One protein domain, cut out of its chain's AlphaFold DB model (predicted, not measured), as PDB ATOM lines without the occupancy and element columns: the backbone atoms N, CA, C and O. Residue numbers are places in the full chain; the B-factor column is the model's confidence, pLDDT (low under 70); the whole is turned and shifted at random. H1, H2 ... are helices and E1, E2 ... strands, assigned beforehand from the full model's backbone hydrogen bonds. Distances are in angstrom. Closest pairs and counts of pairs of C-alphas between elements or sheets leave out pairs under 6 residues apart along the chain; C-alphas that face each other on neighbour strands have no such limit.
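AT A GLANCE: This is residues 45 to 145 of the 150 residues of an uncharacterized protein of Sutterella parvirubra YIT 11816 (UniProt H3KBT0). A strongly twisted five-stranded sheet forms a wall, with H1 and H3 packed over one face and the other face bare; H2 bridges these two helices and only grazes the sheet. The long hairpin of E3 and E4, with the loop after E4, makes the longest axis. The printed part has 101 residues, with three named helices and five named strands in the order H1 H2 E1 E2 E3 E4 E5 H3, class mixed. The sheet, in order E1 E2 E3 E4 E5, is an antiparallel meander, each strand the neighbour of the one before. The whole is compact, with a radius of gyration of the C-alphas of 13.0 A, and spans 40 by 25 by 25 A.

IN THESE COORDINATES: H1, residues 45 to 51, begins at C-alpha 45 (-31.451, 26.846, -20.587). H2 is residues 62 to 68. E1 is residues 78 to 83, E2 86 to 92 with 20.0 A, E3 98 to 106 with 26.3 A, E4 109 to 118 with 27.7 A and E5 128 to 130. H3, residues 133 to 143, measures 15.1 A and ends at C-alpha 143 (-48.706, 17.314, -28.381).

HOW THE PARTS SIT: In the sheet, N 80 and O 88 of E1 and E2 are 3.0 A apart, N 89 and O 101 of E2 and E3 2.9 A, N 100 and O 116 of E3 and E4 2.9 A, and N 117 and O 128 of E4 and E5 3.0 A, within hydrogen-bond range. H1 and H3 lie on the same face, in two layers, helices on one face of a sheet. The closest C-alphas of H1 and E2 are Val 46 and Val 87, 5.9 A. H3 lies over E3 and E4, across the strands, at a height over the sheet of 9.3 A. H2 touches H1, the C-alphas of Gln 50 and Lys 63 being closest at 4.5 A, and touches H3, those of Ala 65 and Tyr 143 at 5.6 A. H1 and H3 are apart. In H1, H2 and H3 every O i to N i+4 pair is within hydrogen-bond range.

THE WHOLE: The C-alphas farthest apart are those of Gly 107 and Ala 123, 40.3 A. The printed part has no cut and no long link. Residues 122 to 126 are under pLDDT 70.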
ATOM      1  N   ASP A  45     -31.066  28.230 -20.324       96.31
ATOM      2  CA  ASP A  45     -31.451  26.846 -20.587       96.31
ATOM      3  C   ASP A  45     -32.974  26.669 -20.568       96.31
ATOM      4  O   ASP A  45     -33.494  25.979 -21.446       96.31
ATOM      5  N   VAL A  46     -33.711  27.373 -19.696       96.69
ATOM      6  CA  VAL A  46     -35.186  27.426 -19.770       96.69
ATOM      7  C   VAL A  46     -35.642  27.925 -21.141       96.69
ATOM      8  O   VAL A  46     -36.468  27.282 -21.788       96.69
ATOM      9  N   LEU A  47     -35.071  29.035 -21.620       96.38
ATOM     10  CA  LEU A  47     -35.410  29.596 -22.932       96.38
ATOM     11  C   LEU A  47     -35.073  28.631 -24.075       96.38
ATOM     12  O   LEU A  47     -35.842  28.509 -25.029       96.38
ATOM     13  N   LYS A  48     -33.942  27.926 -23.979       96.75
ATOM     14  CA  LYS A  48     -33.543  26.923 -24.971       96.75
ATOM     15  C   LYS A  48     -34.528  25.758 -25.016       96.75
ATOM     16  O   LYS A  48     -34.935  25.367 -26.106       96.75
ATOM     17  N   VAL A  49     -34.922  25.222 -23.863       98.06
ATOM     18  CA  VAL A  49     -35.897  24.125 -23.795       98.06
ATOM     19  C   VAL A  49     -37.251  24.579 -24.323       98.06
ATOM     20  O   VAL A  49     -37.816  23.916 -25.183       98.06
ATOM     21  N   GLN A  50     -37.733  25.751 -23.913       97.56
ATOM     22  CA  GLN A  50     -38.979  26.325 -24.426       97.56
ATOM     23  C   GLN A  50     -38.998  26.464 -25.957       97.56
ATOM     24  O   GLN A  50     -40.033  26.226 -26.580       97.56
ATOM     25  N   ALA A  51     -37.867  26.838 -26.561       97.62
ATOM     26  CA  ALA A  51     -37.735  27.030 -28.002       97.62
ATOM     27  C   ALA A  51     -37.510  25.732 -28.800       97.62
ATOM     28  O   ALA A  51     -37.613  25.762 -30.027       97.62
ATOM     29  N   ALA A  52     -37.201  24.609 -28.146       97.44
ATOM     30  CA  ALA A  52     -36.930  23.350 -28.831       97.44
ATOM     31  C   ALA A  52     -38.206  22.758 -29.445       97.44
ATOM     32  O   ALA A  52     -39.263  22.749 -28.816       97.44
ATOM     33  N   SER A  53     -38.098  22.232 -30.663       95.50
ATOM     34  CA  SER A  53     -39.082  21.321 -31.247       95.50
ATOM     35  C   SER A  53     -38.610  19.877 -31.087       95.50
ATOM     36  O   SER A  53     -37.417  19.613 -30.909       95.50
ATOM     37  N   THR A  54     -39.548  18.935 -31.102       93.38
ATOM     38  CA  THR A  54     -39.252  17.512 -30.898       93.38
ATOM     39  C   THR A  54     -39.660  16.697 -32.119       93.38
ATOM     40  O   THR A  54     -40.268  17.214 -33.056       93.38
ATOM     41  N   ALA A  55     -39.318  15.408 -32.125       93.69
ATOM     42  CA  ALA A  55     -39.740  14.500 -33.187       93.69
ATOM     43  C   ALA A  55     -41.260  14.241 -33.191       93.69
ATOM     44  O   ALA A  55     -41.780  13.812 -34.219       93.69
ATOM     45  N   HIS A  56     -41.958  14.509 -32.078       94.38
ATOM     46  CA  HIS A  56     -43.413  14.348 -31.967       94.38
ATOM     47  C   HIS A  56     -44.160  15.333 -32.865       94.38
ATOM     48  O   HIS A  56     -45.084  14.946 -33.576       94.38
ATOM     49  N   ASP A  57     -43.712  16.591 -32.882       95.00
ATOM     50  CA  ASP A  57     -44.153  17.597 -33.844       95.00
ATOM     51  C   ASP A  57     -43.046  18.650 -34.065       95.00
ATOM     52  O   ASP A  57     -42.804  19.495 -33.197       95.00
ATOM     53  N   PRO A  58     -42.361  18.639 -35.226       94.12
ATOM     54  CA  PRO A  58     -41.295  19.593 -35.514       94.12
ATOM     55  C   PRO A  58     -41.814  21.003 -35.848       94.12
ATOM     56  O   PRO A  58     -41.003  21.926 -35.960       94.12
ATOM     57  N   SER A  59     -43.127  21.184 -36.038       96.50
ATOM     58  CA  SER A  59     -43.745  22.466 -36.407       96.50
ATOM     59  C   SER A  59     -44.063  23.366 -35.211       96.50
ATOM     60  O   SER A  59     -44.216  24.577 -35.383       96.50
ATOM     61  N   ILE A  60     -44.111  22.802 -34.001       96.31
ATOM     62  CA  ILE A  60     -44.387  23.525 -32.758       96.31
ATOM     63  C   ILE A  60     -43.306  23.250 -31.711       96.31
ATOM     64  O   ILE A  60     -42.830  22.129 -31.534       96.31
ATOM     65  N   ASN A  61     -42.897  24.302 -31.005       97.94
ATOM     66  CA  ASN A  61     -41.930  24.175 -29.918       97.94
ATOM     67  C   ASN A  61     -42.605  23.714 -28.617       97.94
ATOM     68  O   ASN A  61     -43.831  23.769 -28.477       97.94
ATOM     69  N   LEU A  62     -41.793  23.274 -27.656       97.94
ATOM     70  CA  LEU A  62     -42.260  22.787 -26.360       97.94
ATOM     71  C   LEU A  62     -43.098  23.836 -25.627       97.94
ATOM     72  O   LEU A  62     -44.144  23.495 -25.081       97.94
ATOM     73  N   LYS A  63     -42.702  25.115 -25.654       97.62
ATOM     74  CA  LYS A  63     -43.488  26.181 -25.016       97.62
ATOM     75  C   LYS A  63     -44.912  26.229 -25.565       97.62
ATOM     76  O   LYS A  63     -45.855  26.211 -24.783       97.62
ATOM     77  N   THR A  64     -45.071  26.253 -26.885       97.56
ATOM     78  CA  THR A  64     -46.385  26.267 -27.531       97.56
ATOM     79  C   THR A  64     -47.166  24.995 -27.222       97.56
ATOM     80  O   THR A  64     -48.330  25.112 -26.855       97.56
ATOM     81  N   ALA A  65     -46.543  23.814 -27.296       97.44
ATOM     82  CA  ALA A  65     -47.203  22.545 -26.977       97.44
ATOM     83  C   ALA A  65     -47.759  22.526 -25.540       97.44
ATOM     84  O   ALA A  65     -48.930  22.225 -25.326       97.44
ATOM     85  N   PHE A  66     -46.951  22.918 -24.551       97.44
ATOM     86  CA  PHE A  66     -47.377  22.964 -23.150       97.44
ATOM     87  C   PHE A  66     -48.372  24.098 -22.849       97.44
ATOM     88  O   PHE A  66     -49.214  23.959 -21.962       97.44
ATOM     89  N   GLU A  67     -48.317  25.223 -23.569       95.06
ATOM     90  CA  GLU A  67     -49.278  26.321 -23.406       95.06
ATOM     91  C   GLU A  67     -50.664  25.990 -23.974       95.06
ATOM     92  O   GLU A  67     -51.677  26.431 -23.417       95.06
ATOM     93  N   THR A  68     -50.727  25.210 -25.054       94.56
ATOM     94  CA  THR A  68     -51.990  24.774 -25.670       94.56
ATOM     95  C   THR A  68     -52.552  23.501 -25.045       94.56
ATOM     96  O   THR A  68     -53.725  23.192 -25.262       94.56
ATOM     97  N   TRP A  69     -51.760  22.792 -24.241       95.06
ATOM     98  CA  TRP A  69     -52.192  21.583 -23.555       95.06
ATOM     99  C   TRP A  69     -53.252  21.875 -22.484       95.06
ATOM    100  O   TRP A  69     -52.992  22.505 -21.454       95.06
ATOM    101  N   GLY A  70     -54.473  21.414 -22.746       93.25
ATOM    102  CA  GLY A  70     -55.687  21.753 -22.007       93.25
ATOM    103  C   GLY A  70     -55.920  20.964 -20.721       93.25
ATOM    104  O   GLY A  70     -56.923  21.213 -20.062       93.25
ATOM    105  N   MET A  71     -55.035  20.029 -20.362       90.88
ATOM    106  CA  MET A  71     -55.155  19.274 -19.106       90.88
ATOM    107  C   MET A  71     -54.698  20.090 -17.887       90.88
ATOM    108  O   MET A  71     -55.211  19.908 -16.789       90.88
ATOM    109  N   CYS A  72     -53.733  20.998 -18.071       90.69
ATOM    110  CA  CYS A  72     -53.197  21.819 -16.987       90.69
ATOM    111  C   CYS A  72     -54.082  23.030 -16.681       90.69
ATOM    112  O   CYS A  72     -54.496  23.744 -17.599       90.69
ATOM    113  N   ILE A  73     -54.192  23.379 -15.398       92.19
ATOM    114  CA  ILE A  73     -54.629  24.710 -14.962       92.19
ATOM    115  C   ILE A  73     -53.594  25.733 -15.465       92.19
ATOM    116  O   ILE A  73     -52.425  25.632 -15.067       92.19
ATOM    117  N   PRO A  74     -53.958  26.706 -16.323       92.31
ATOM    118  CA  PRO A  74     -52.992  27.609 -16.954       92.31
ATOM    119  C   PRO A  74     -52.087  28.359 -15.972       92.31
ATOM    120  O   PRO A  74     -50.893  28.502 -16.228       92.31
ATOM    121  N   GLU A  75     -52.626  28.780 -14.831       92.00
ATOM    122  CA  GLU A  75     -51.921  29.546 -13.798       92.00
ATOM    123  C   GLU A  75     -50.921  28.702 -12.996       92.00
ATOM    124  O   GLU A  75     -50.052  29.250 -12.322       92.00
ATOM    125  N   SER A  76     -51.024  27.373 -13.064       92.44
ATOM    126  CA  SER A  76     -50.133  26.446 -12.353       92.44
ATOM    127  C   SER A  76     -48.850  26.117 -13.119       92.44
ATOM    128  O   SER A  76     -47.987  25.412 -12.599       92.44
ATOM    129  N   ARG A  77     -48.747  26.574 -14.371       94.56
ATOM    130  CA  ARG A  77     -47.664  26.223 -15.286       94.56
ATOM    131  C   ARG A  77     -46.388  26.959 -14.903       94.56
ATOM    132  O   ARG A  77     -46.335  28.188 -14.947       94.56
ATOM    133  N   VAL A  78     -45.343  26.207 -14.596       94.56
ATOM    134  CA  VAL A  78     -44.036  26.740 -14.212       94.56
ATOM    135  C   VAL A  78     -42.965  26.123 -15.094       94.56
ATOM    136  O   VAL A  78     -42.954  24.919 -15.327       94.56
ATOM    137  N   TRP A  79     -42.059  26.967 -15.578       95.94
ATOM    138  CA  TRP A  79     -40.790  26.543 -16.155       95.94
ATOM    139  C   TRP A  79     -39.675  26.960 -15.209       95.94
ATOM    140  O   TRP A  79     -39.578  28.138 -14.861       95.94
ATOM    141  N   GLU A  80     -38.828  26.021 -14.815       94.38
ATOM    142  CA  GLU A  80     -37.724  26.290 -13.897       94.38
ATOM    143  C   GLU A  80     -36.476  25.500 -14.274       94.38
ATOM    144  O   GLU A  80     -36.555  24.404 -14.824       94.38
ATOM    145  N   GLU A  81     -35.307  26.059 -13.977       95.00
ATOM    146  CA  GLU A  81     -34.056  25.313 -14.012       95.00
ATOM    147  C   GLU A  81     -33.750  24.795 -12.605       95.00
ATOM    148  O   GLU A  81     -33.503  25.578 -11.690       95.00
ATOM    149  N   LEU A  82     -33.785  23.472 -12.434       92.81
ATOM    150  CA  LEU A  82     -33.552  22.807 -11.149       92.81
ATOM    151  C   LEU A  82     -32.064  22.823 -10.775       92.81
ATOM    152  O   LEU A  82     -31.690  23.020  -9.622       92.81
ATOM    153  N   GLU A  83     -31.212  22.594 -11.772       92.75
ATOM    154  CA  GLU A  83     -29.750  22.643 -11.711       92.75
ATOM    155  C   GLU A  83     -29.247  23.024 -13.112       92.75
ATOM    156  O   GLU A  83     -29.994  22.826 -14.073       92.75
ATOM    157  N   PRO A  84     -27.994  23.487 -13.278       93.38
ATOM    158  CA  PRO A  84     -27.441  23.803 -14.594       93.38
ATOM    159  C   PRO A  84     -27.700  22.707 -15.644       93.38
ATOM    160  O   PRO A  84     -27.284  21.557 -15.473       93.38
ATOM    161  N   GLY A  85     -28.400  23.055 -16.724       95.00
ATOM    162  CA  GLY A  85     -28.772  22.146 -17.809       95.00
ATOM    163  C   GLY A  85     -29.921  21.181 -17.489       95.00
ATOM    164  O   GLY A  85     -30.166  20.255 -18.269       95.00
ATOM    165  N   ARG A  86     -30.629  21.358 -16.369       96.94
ATOM    166  CA  ARG A  86     -31.839  20.606 -15.989       96.94
ATOM    167  C   ARG A  86     -33.032  21.535 -15.904       96.94
ATOM    168  O   ARG A  86     -33.193  22.247 -14.919       96.94
ATOM    169  N   VAL A  87     -33.907  21.464 -16.893       97.44
ATOM    170  CA  VAL A  87     -35.106  22.302 -16.942       97.44
ATOM    171  C   VAL A  87     -36.330  21.444 -16.696       97.44
ATOM    172  O   VAL A  87     -36.484  20.404 -17.328       97.44
ATOM    173  N   ALA A  88     -37.209  21.888 -15.813       97.50
ATOM    174  CA  ALA A  88     -38.504  21.284 -15.582       97.50
ATOM    175  C   ALA A  88     -39.617  22.178 -16.134       97.50
ATOM    176  O   ALA A  88     -39.584  23.401 -15.987       97.50
ATOM    177  N   PHE A  89     -40.616  21.548 -16.742       97.62
ATOM    178  CA  PHE A  89     -41.969  22.086 -16.802       97.62
ATOM    179  C   PHE A  89     -42.808  21.398 -15.733       97.62
ATOM    180  O   PHE A  89     -42.786  20.171 -15.661       97.62
ATOM    181  N   VAL A  90     -43.562  22.160 -14.948       95.56
ATOM    182  CA  VAL A  90     -44.473  21.655 -13.914       95.56
ATOM    183  C   VAL A  90     -45.859  22.246 -14.137       95.56
ATOM    184  O   VAL A  90     -45.981  23.426 -14.465       95.56
ATOM    185  N   CYS A  91     -46.912  21.453 -13.945       94.50
ATOM    186  CA  CYS A  91     -48.276  21.969 -13.849       94.50
ATOM    187  C   CYS A  91     -49.145  21.103 -12.928       94.50
ATOM    188  O   CYS A  91     -48.766  19.988 -12.566       94.50
ATOM    189  N   HIS A  92     -50.318  21.623 -12.576       92.94
ATOM    190  CA  HIS A  92     -51.354  20.909 -11.838       92.94
ATOM    191  C   HIS A  92     -52.607  20.718 -12.695       92.94
ATOM    192  O   HIS A  92     -52.989  21.606 -13.465       92.94
ATOM    193  N   TYR A  93     -53.252  19.570 -12.525       92.19
ATOM    194  CA  TYR A  93     -54.596  19.290 -13.022       92.19
ATOM    195  C   TYR A  93     -55.658  19.769 -12.021       92.19
ATOM    196  O   TYR A  93     -55.346  20.179 -10.898       92.19
ATOM    197  N   ASP A  94     -56.924  19.719 -12.428       90.44
ATOM    198  CA  ASP A  94     -58.081  20.066 -11.594       90.44
ATOM    199  C   ASP A  94     -58.292  19.101 -10.417       90.44
ATOM    200  O   ASP A  94     -58.734  19.515  -9.345       90.44
ATOM    201  N   ASP A  95     -57.906  17.840 -10.585       87.81
ATOM    202  CA  ASP A  95     -57.913  16.811  -9.546       87.81
ATOM    203  C   ASP A  95     -56.709  16.887  -8.588       87.81
ATOM    204  O   ASP A  95     -56.472  15.959  -7.822       87.81
ATOM    205  N   ALA A  96     -55.951  17.986  -8.598       86.50
ATOM    206  CA  ALA A  96     -54.752  18.195  -7.783       86.50
ATOM    207  C   ALA A  96     -53.572  17.250  -8.088       86.50
ATOM    208  O   ALA A  96     -52.578  17.269  -7.349       86.50
ATOM    209  N   THR A  97     -53.624  16.479  -9.179       90.31
ATOM    210  CA  THR A  97     -52.448  15.787  -9.714       90.31
ATOM    211  C   THR A  97     -51.430  16.811 -10.208       90.31
ATOM    212  O   THR A  97     -51.750  17.684 -11.013       90.31
ATOM    213  N   GLN A  98     -50.190  16.706  -9.735       93.06
ATOM    214  CA  GLN A  98     -49.058  17.454 -10.276       93.06
ATOM    215  C   GLN A  98     -48.342  16.592 -11.310       93.06
ATOM    216  O   GLN A  98     -48.056  15.423 -11.053       93.06
ATOM    217  N   VAL A  99     -47.981  17.188 -12.439       95.25
ATOM    218  CA  VAL A  99     -47.122  16.576 -13.452       95.25
ATOM    219  C   VAL A  99     -45.867  17.402 -13.666       95.25
ATOM    220  O   VAL A  99     -45.892  18.629 -13.550       95.25
ATOM    221  N   GLN A 100     -44.767  16.732 -13.994       96.75
ATOM    222  CA  GLN A 100     -43.490  17.382 -14.261       96.75
ATOM    223  C   GLN A 100     -42.732  16.691 -15.392       96.75
ATOM    224  O   GLN A 100     -42.506  15.484 -15.358       96.75
ATOM    225  N   PHE A 101     -42.279  17.470 -16.368       98.31
ATOM    226  CA  PHE A 101     -41.414  17.018 -17.455       98.31
ATOM    227  C   PHE A 101     -40.021  17.602 -17.257       98.31
ATOM    228  O   PHE A 101     -39.841  18.816 -17.341       98.31
ATOM    229  N   GLU A 102     -39.033  16.749 -16.997       98.19
ATOM    230  CA  GLU A 102     -37.632  17.153 -16.884       98.19
ATOM    231  C   GLU A 102     -36.881  16.944 -18.197       98.19
ATOM    232  O   GLU A 102     -36.770  15.826 -18.703       98.19
ATOM    233  N   PHE A 103     -36.267  18.017 -18.678       98.31
ATOM    234  CA  PHE A 103     -35.408  18.066 -19.846       98.31
ATOM    235  C   PHE A 103     -33.946  18.259 -19.442       98.31
ATOM    236  O   PHE A 103     -33.619  18.937 -18.465       98.31
ATOM    237  N   ARG A 104     -33.048  17.678 -20.234       97.88
ATOM    238  CA  ARG A 104     -31.600  17.864 -20.140       97.88
ATOM    239  C   ARG A 104     -31.114  18.666 -21.329       97.88
ATOM    240  O   ARG A 104     -31.438  18.331 -22.467       97.88
ATOM    241  N   VAL A 105     -30.293  19.670 -21.050       96.81
ATOM    242  CA  VAL A 105     -29.535  20.418 -22.049       96.81
ATOM    243  C   VAL A 105     -28.103  19.894 -22.054       96.81
ATOM    244  O   VAL A 105     -27.413  19.924 -21.038       96.81
ATOM    245  N   THR A 106     -27.622  19.380 -23.183       92.81
ATOM    246  CA  THR A 106     -26.239  18.889 -23.309       92.81
ATOM    247  C   THR A 106     -25.675  19.278 -24.660       92.81
ATOM    248  O   THR A 106     -26.210  18.894 -25.689       92.81
ATOM    249  N   GLY A 107     -24.604  20.075 -24.674       86.44
ATOM    250  CA  GLY A 107     -23.967  20.500 -25.928       86.44
ATOM    251  C   GLY A 107     -24.870  21.317 -26.864       86.44
ATOM    252  O   GLY A 107     -24.534  21.474 -28.030       86.44
ATOM    253  N   GLY A 108     -25.997  21.842 -26.369       84.94
ATOM    254  CA  GLY A 108     -27.014  22.517 -27.182       84.94
ATOM    255  C   GLY A 108     -28.249  21.664 -27.476       84.94
ATOM    256  O   GLY A 108     -29.294  22.243 -27.757       84.94
ATOM    257  N   ASP A 109     -28.163  20.344 -27.318       92.75
ATOM    258  CA  ASP A 109     -29.287  19.432 -27.521       92.75
ATOM    259  C   ASP A 109     -30.221  19.426 -26.312       92.75
ATOM    260  O   ASP A 109     -29.759  19.426 -25.168       92.75
ATOM    261  N   VAL A 110     -31.527  19.366 -26.574       97.00
ATOM    262  CA  VAL A 110     -32.585  19.227 -25.565       97.00
ATOM    263  C   VAL A 110     -33.154  17.816 -25.642       97.00
ATOM    264  O   VAL A 110     -33.567  17.374 -26.713       97.00
ATOM    265  N   LYS A 111     -33.181  17.100 -24.515       96.81
ATOM    266  CA  LYS A 111     -33.757  15.749 -24.424       96.81
ATOM    267  C   LYS A 111     -34.659  15.622 -23.214       96.81
ATOM    268  O   LYS A 111     -34.268  16.047 -22.127       96.81
ATOM    269  N   LEU A 112     -35.821  14.998 -23.379       98.19
ATOM    270  CA  LEU A 112     -36.627  14.587 -22.240       98.19
ATOM    271  C   LEU A 112     -35.873  13.498 -21.469       98.19
ATOM    272  O   LEU A 112     -35.315  12.568 -22.051       98.19
ATOM    273  N   ALA A 113     -35.815  13.637 -20.151       97.69
ATOM    274  CA  ALA A 113     -35.115  12.702 -19.283       97.69
ATOM    275  C   ALA A 113     -36.066  11.920 -18.388       97.69
ATOM    276  O   ALA A 113     -35.851  10.731 -18.149       97.69
ATOM    277  N   THR A 114     -37.078  12.572 -17.821       98.19
ATOM    278  CA  THR A 114     -38.016  11.930 -16.895       98.19
ATOM    279  C   THR A 114     -39.345  12.673 -16.910       98.19
ATOM    280  O   THR A 114     -39.368  13.902 -16.942       98.19
ATOM    281  N   PHE A 115     -40.434  11.916 -16.867       97.69
ATOM    282  CA  PHE A 115     -41.774  12.417 -16.593       97.69
ATOM    283  C   PHE A 115     -42.176  11.965 -15.188       97.69
ATOM    284  O   PHE A 115     -42.022  10.788 -14.858       97.69
ATOM    285  N   TYR A 116     -42.655  12.888 -14.363       95.31
ATOM    286  CA  TYR A 116     -43.154  12.618 -13.021       95.31
ATOM    287  C   TYR A 116     -44.631  12.945 -12.940       95.31
ATOM    288  O   TYR A 116     -45.096  13.910 -13.549       95.31
ATOM    289  N   PHE A 117     -45.335  12.194 -12.106       92.50
ATOM    290  CA  PHE A 117     -46.684  12.534 -11.706       92.50
ATOM    291  C   PHE A 117     -46.933  12.149 -10.255       92.50
ATOM    292  O   PHE A 117     -46.514  11.091  -9.783       92.50
ATOM    293  N   THR A 118     -47.633  13.025  -9.555       90.31
ATOM    294  CA  THR A 118     -47.965  12.864  -8.145       90.31
ATOM    295  C   THR A 118     -49.440  13.170  -7.986       90.31
ATOM    296  O   THR A 118     -49.852  14.308  -8.208       90.31
ATOM    297  N   SER A 119     -50.233  12.172  -7.601       84.44
ATOM    298  CA  SER A 119     -51.627  12.401  -7.232       84.44
ATOM    299  C   SER A 119     -51.695  12.739  -5.752       84.44
ATOM    300  O   SER A 119     -51.221  11.979  -4.917       84.44
ATOM    301  N   GLN A 120     -52.291  13.879  -5.410       71.50
ATOM    302  CA  GLN A 120     -52.522  14.232  -4.005       71.50
ATOM    303  C   GLN A 120     -53.787  13.575  -3.431       71.50
ATOM    304  O   GLN A 120     -54.004  13.622  -2.222       71.50
ATOM    305  N   ASN A 121     -54.612  12.954  -4.281       70.00
ATOM    306  CA  ASN A 121     -55.873  12.323  -3.884       70.00
ATOM    307  C   ASN A 121     -55.739  10.831  -3.569       70.00
ATOM    308  O   ASN A 121     -56.695  10.224  -3.086       70.00
ATOM    309  N   ASP A 122     -54.579  10.244  -3.838       67.44
ATOM    310  CA  ASP A 122     -54.311   8.833  -3.614       67.44
ATOM    311  C   ASP A 122     -53.139   8.704  -2.633       67.44
ATOM    312  O   ASP A 122     -51.999   9.051  -2.936       67.44
ATOM    313  N   ALA A 123     -53.453   8.243  -1.419       59.59
ATOM    314  CA  ALA A 123     -52.489   8.095  -0.332       59.59
ATOM    315  C   ALA A 123     -51.434   7.007  -0.607       59.59
ATOM    316  O   ALA A 123     -50.373   7.029   0.022       59.59
ATOM    317  N   ASP A 124     -51.714   6.090  -1.538       60.88
ATOM    318  CA  ASP A 124     -50.804   5.029  -1.959       60.88
ATOM    319  C   ASP A 124     -49.957   5.461  -3.177       60.88
ATOM    320  O   ASP A 124     -48.839   4.971  -3.355       60.88
ATOM    321  N   PHE A 125     -50.414   6.439  -3.975       56.81
ATOM    322  CA  PHE A 125     -49.631   7.065  -5.053       56.81
ATOM    323  C   PHE A 125     -48.732   8.193  -4.531       56.81
ATOM    324  O   PHE A 125     -48.855   9.376  -4.857       56.81
ATOM    325  N   SER A 126     -47.717   7.788  -3.770       66.56
ATOM    326  CA  SER A 126     -46.477   8.557  -3.655       66.56
ATOM    327  C   SER A 126     -45.877   8.791  -5.051       66.56
ATOM    328  O   SER A 126     -45.870   7.869  -5.863       66.56
ATOM    329  N   GLY A 127     -45.392  10.008  -5.330       81.12
ATOM    330  CA  GLY A 127     -44.988  10.455  -6.671       81.12
ATOM    331  C   GLY A 127     -44.224   9.415  -7.498       81.12
ATOM    332  O   GLY A 127     -43.223   8.851  -7.049       81.12
ATOM    333  N   MET A 128     -44.698   9.175  -8.718       88.81
ATOM    334  CA  MET A 128     -44.127   8.207  -9.647       88.81
ATOM    335  C   MET A 128     -43.322   8.907 -10.735       88.81
ATOM    336  O   MET A 128     -43.569  10.065 -11.072       88.81
ATOM    337  N   SER A 129     -42.339   8.196 -11.287       92.81
ATOM    338  CA  SER A 129     -41.501   8.704 -12.370       92.81
ATOM    339  C   SER A 129     -41.268   7.635 -13.425       92.81
ATOM    340  O   SER A 129     -40.880   6.517 -13.078       92.81
ATOM    341  N   VAL A 130     -41.404   8.005 -14.692       95.00
ATOM    342  CA  VAL A 130     -41.102   7.153 -15.846       95.00
ATOM    343  C   VAL A 130     -40.045   7.809 -16.733       95.00
ATOM    344  O   VAL A 130     -39.827   9.023 -16.692       95.00
ATOM    345  N   ARG A 131     -39.325   6.997 -17.510       97.00
ATOM    346  CA  ARG A 131     -38.202   7.423 -18.366       97.00
ATOM    347  C   ARG A 131     -38.268   6.724 -19.718       97.00
ATOM    348  O   ARG A 131     -38.995   5.750 -19.877       97.00
ATOM    349  N   GLY A 132     -37.456   7.182 -20.668       95.62
ATOM    350  CA  GLY A 132     -37.368   6.558 -21.989       95.62
ATOM    351  C   GLY A 132     -38.700   6.630 -22.733       95.62
ATOM    352  O   GLY A 132     -39.363   7.662 -22.694       95.62
ATOM    353  N   GLU A 133     -39.090   5.536 -23.384       96.56
ATOM    354  CA  GLU A 133     -40.281   5.483 -24.246       96.56
ATOM    355  C   GLU A 133     -41.575   5.879 -23.523       96.56
ATOM    356  O   GLU A 133     -42.410   6.555 -24.113       96.56
ATOM    357  N   GLU A 134     -41.724   5.541 -22.241       95.62
ATOM    358  CA  GLU A 134     -42.908   5.917 -21.455       95.62
ATOM    359  C   GLU A 134     -42.979   7.429 -21.200       95.62
ATOM    360  O   GLU A 134     -44.049   8.029 -21.280       95.62
ATOM    361  N   ALA A 135     -41.836   8.075 -20.947       97.31
ATOM    362  CA  ALA A 135     -41.786   9.529 -20.816       97.31
ATOM    363  C   ALA A 135     -42.038  10.216 -22.167       97.31
ATOM    364  O   ALA A 135     -42.729  11.231 -22.229       97.31
ATOM    365  N   GLU A 136     -41.519   9.654 -23.259       97.88
ATOM    366  CA  GLU A 136     -41.775  10.167 -24.608       97.88
ATOM    367  C   GLU A 136     -43.243  10.000 -25.019       97.88
ATOM    368  O   GLU A 136     -43.799  10.897 -25.643       97.88
ATOM    369  N   ALA A 137     -43.904   8.909 -24.621       97.44
ATOM    370  CA  ALA A 137     -45.343   8.732 -24.811       97.44
ATOM    371  C   ALA A 137     -46.156   9.768 -24.014       97.44
ATOM    372  O   ALA A 137     -47.124  10.328 -24.530       97.44
ATOM    373  N   ALA A 138     -45.730  10.085 -22.787       97.31
ATOM    374  CA  ALA A 138     -46.326  11.165 -22.007       97.31
ATOM    375  C   ALA A 138     -46.163  12.531 -22.696       97.31
ATOM    376  O   ALA A 138     -47.095  13.334 -22.711       97.31
ATOM    377  N   LEU A 139     -45.005  12.793 -23.307       97.94
ATOM    378  CA  LEU A 139     -44.771  14.027 -24.055       97.94
ATOM    379  C   LEU A 139     -45.601  14.076 -25.347       97.94
ATOM    380  O   LEU A 139     -46.201  15.103 -25.650       97.94
ATOM    381  N   ASP A 140     -45.713  12.971 -26.075       97.81
ATOM    382  CA  ASP A 140     -46.599  12.844 -27.236       97.81
ATOM    383  C   ASP A 140     -48.073  13.122 -26.876       97.81
ATOM    384  O   ASP A 140     -48.794  13.773 -27.637       97.81
ATOM    385  N   ALA A 141     -48.521  12.712 -25.685       97.19
ATOM    386  CA  ALA A 141     -49.857  13.043 -25.191       97.19
ATOM    387  C   ALA A 141     -50.067  14.560 -25.033       97.19
ATOM    388  O   ALA A 141     -51.149  15.046 -25.372       97.19
ATOM    389  N   VAL A 142     -49.045  15.321 -24.621       97.25
ATOM    390  CA  VAL A 142     -49.088  16.799 -24.585       97.25
ATOM    391  C   VAL A 142     -49.337  17.350 -25.989       97.25
ATOM    392  O   VAL A 142     -50.287  18.107 -26.196       97.25
ATOM    393  N   TYR A 143     -48.552  16.908 -26.977       96.88
ATOM    394  CA  TYR A 143     -48.706  17.314 -28.381       96.88
ATOM    395  C   TYR A 143     -50.084  16.957 -28.957       96.88
ATOM    396  O   TYR A 143     -50.651  17.709 -29.751       96.88
ATOM    397  N   LYS A 144     -50.662  15.831 -28.530       95.94
ATOM    398  CA  LYS A 144     -51.994  15.362 -28.949       95.94
ATOM    399  C   LYS A 144     -53.140  15.933 -28.118       95.94
ATOM    400  O   LYS A 144     -54.292  15.576 -28.370       95.94
ATOM    401  N   ASN A 145     -52.839  16.795 -27.152       95.69
ATOM    402  CA  ASN A 145     -53.787  17.353 -26.201       95.69
ATOM    403  C   ASN A 145     -54.614  16.280 -25.458       95.69
ATOM    404  O   ASN A 145     -55.843  16.336 -25.410       95.69
TER     405      ASN A 145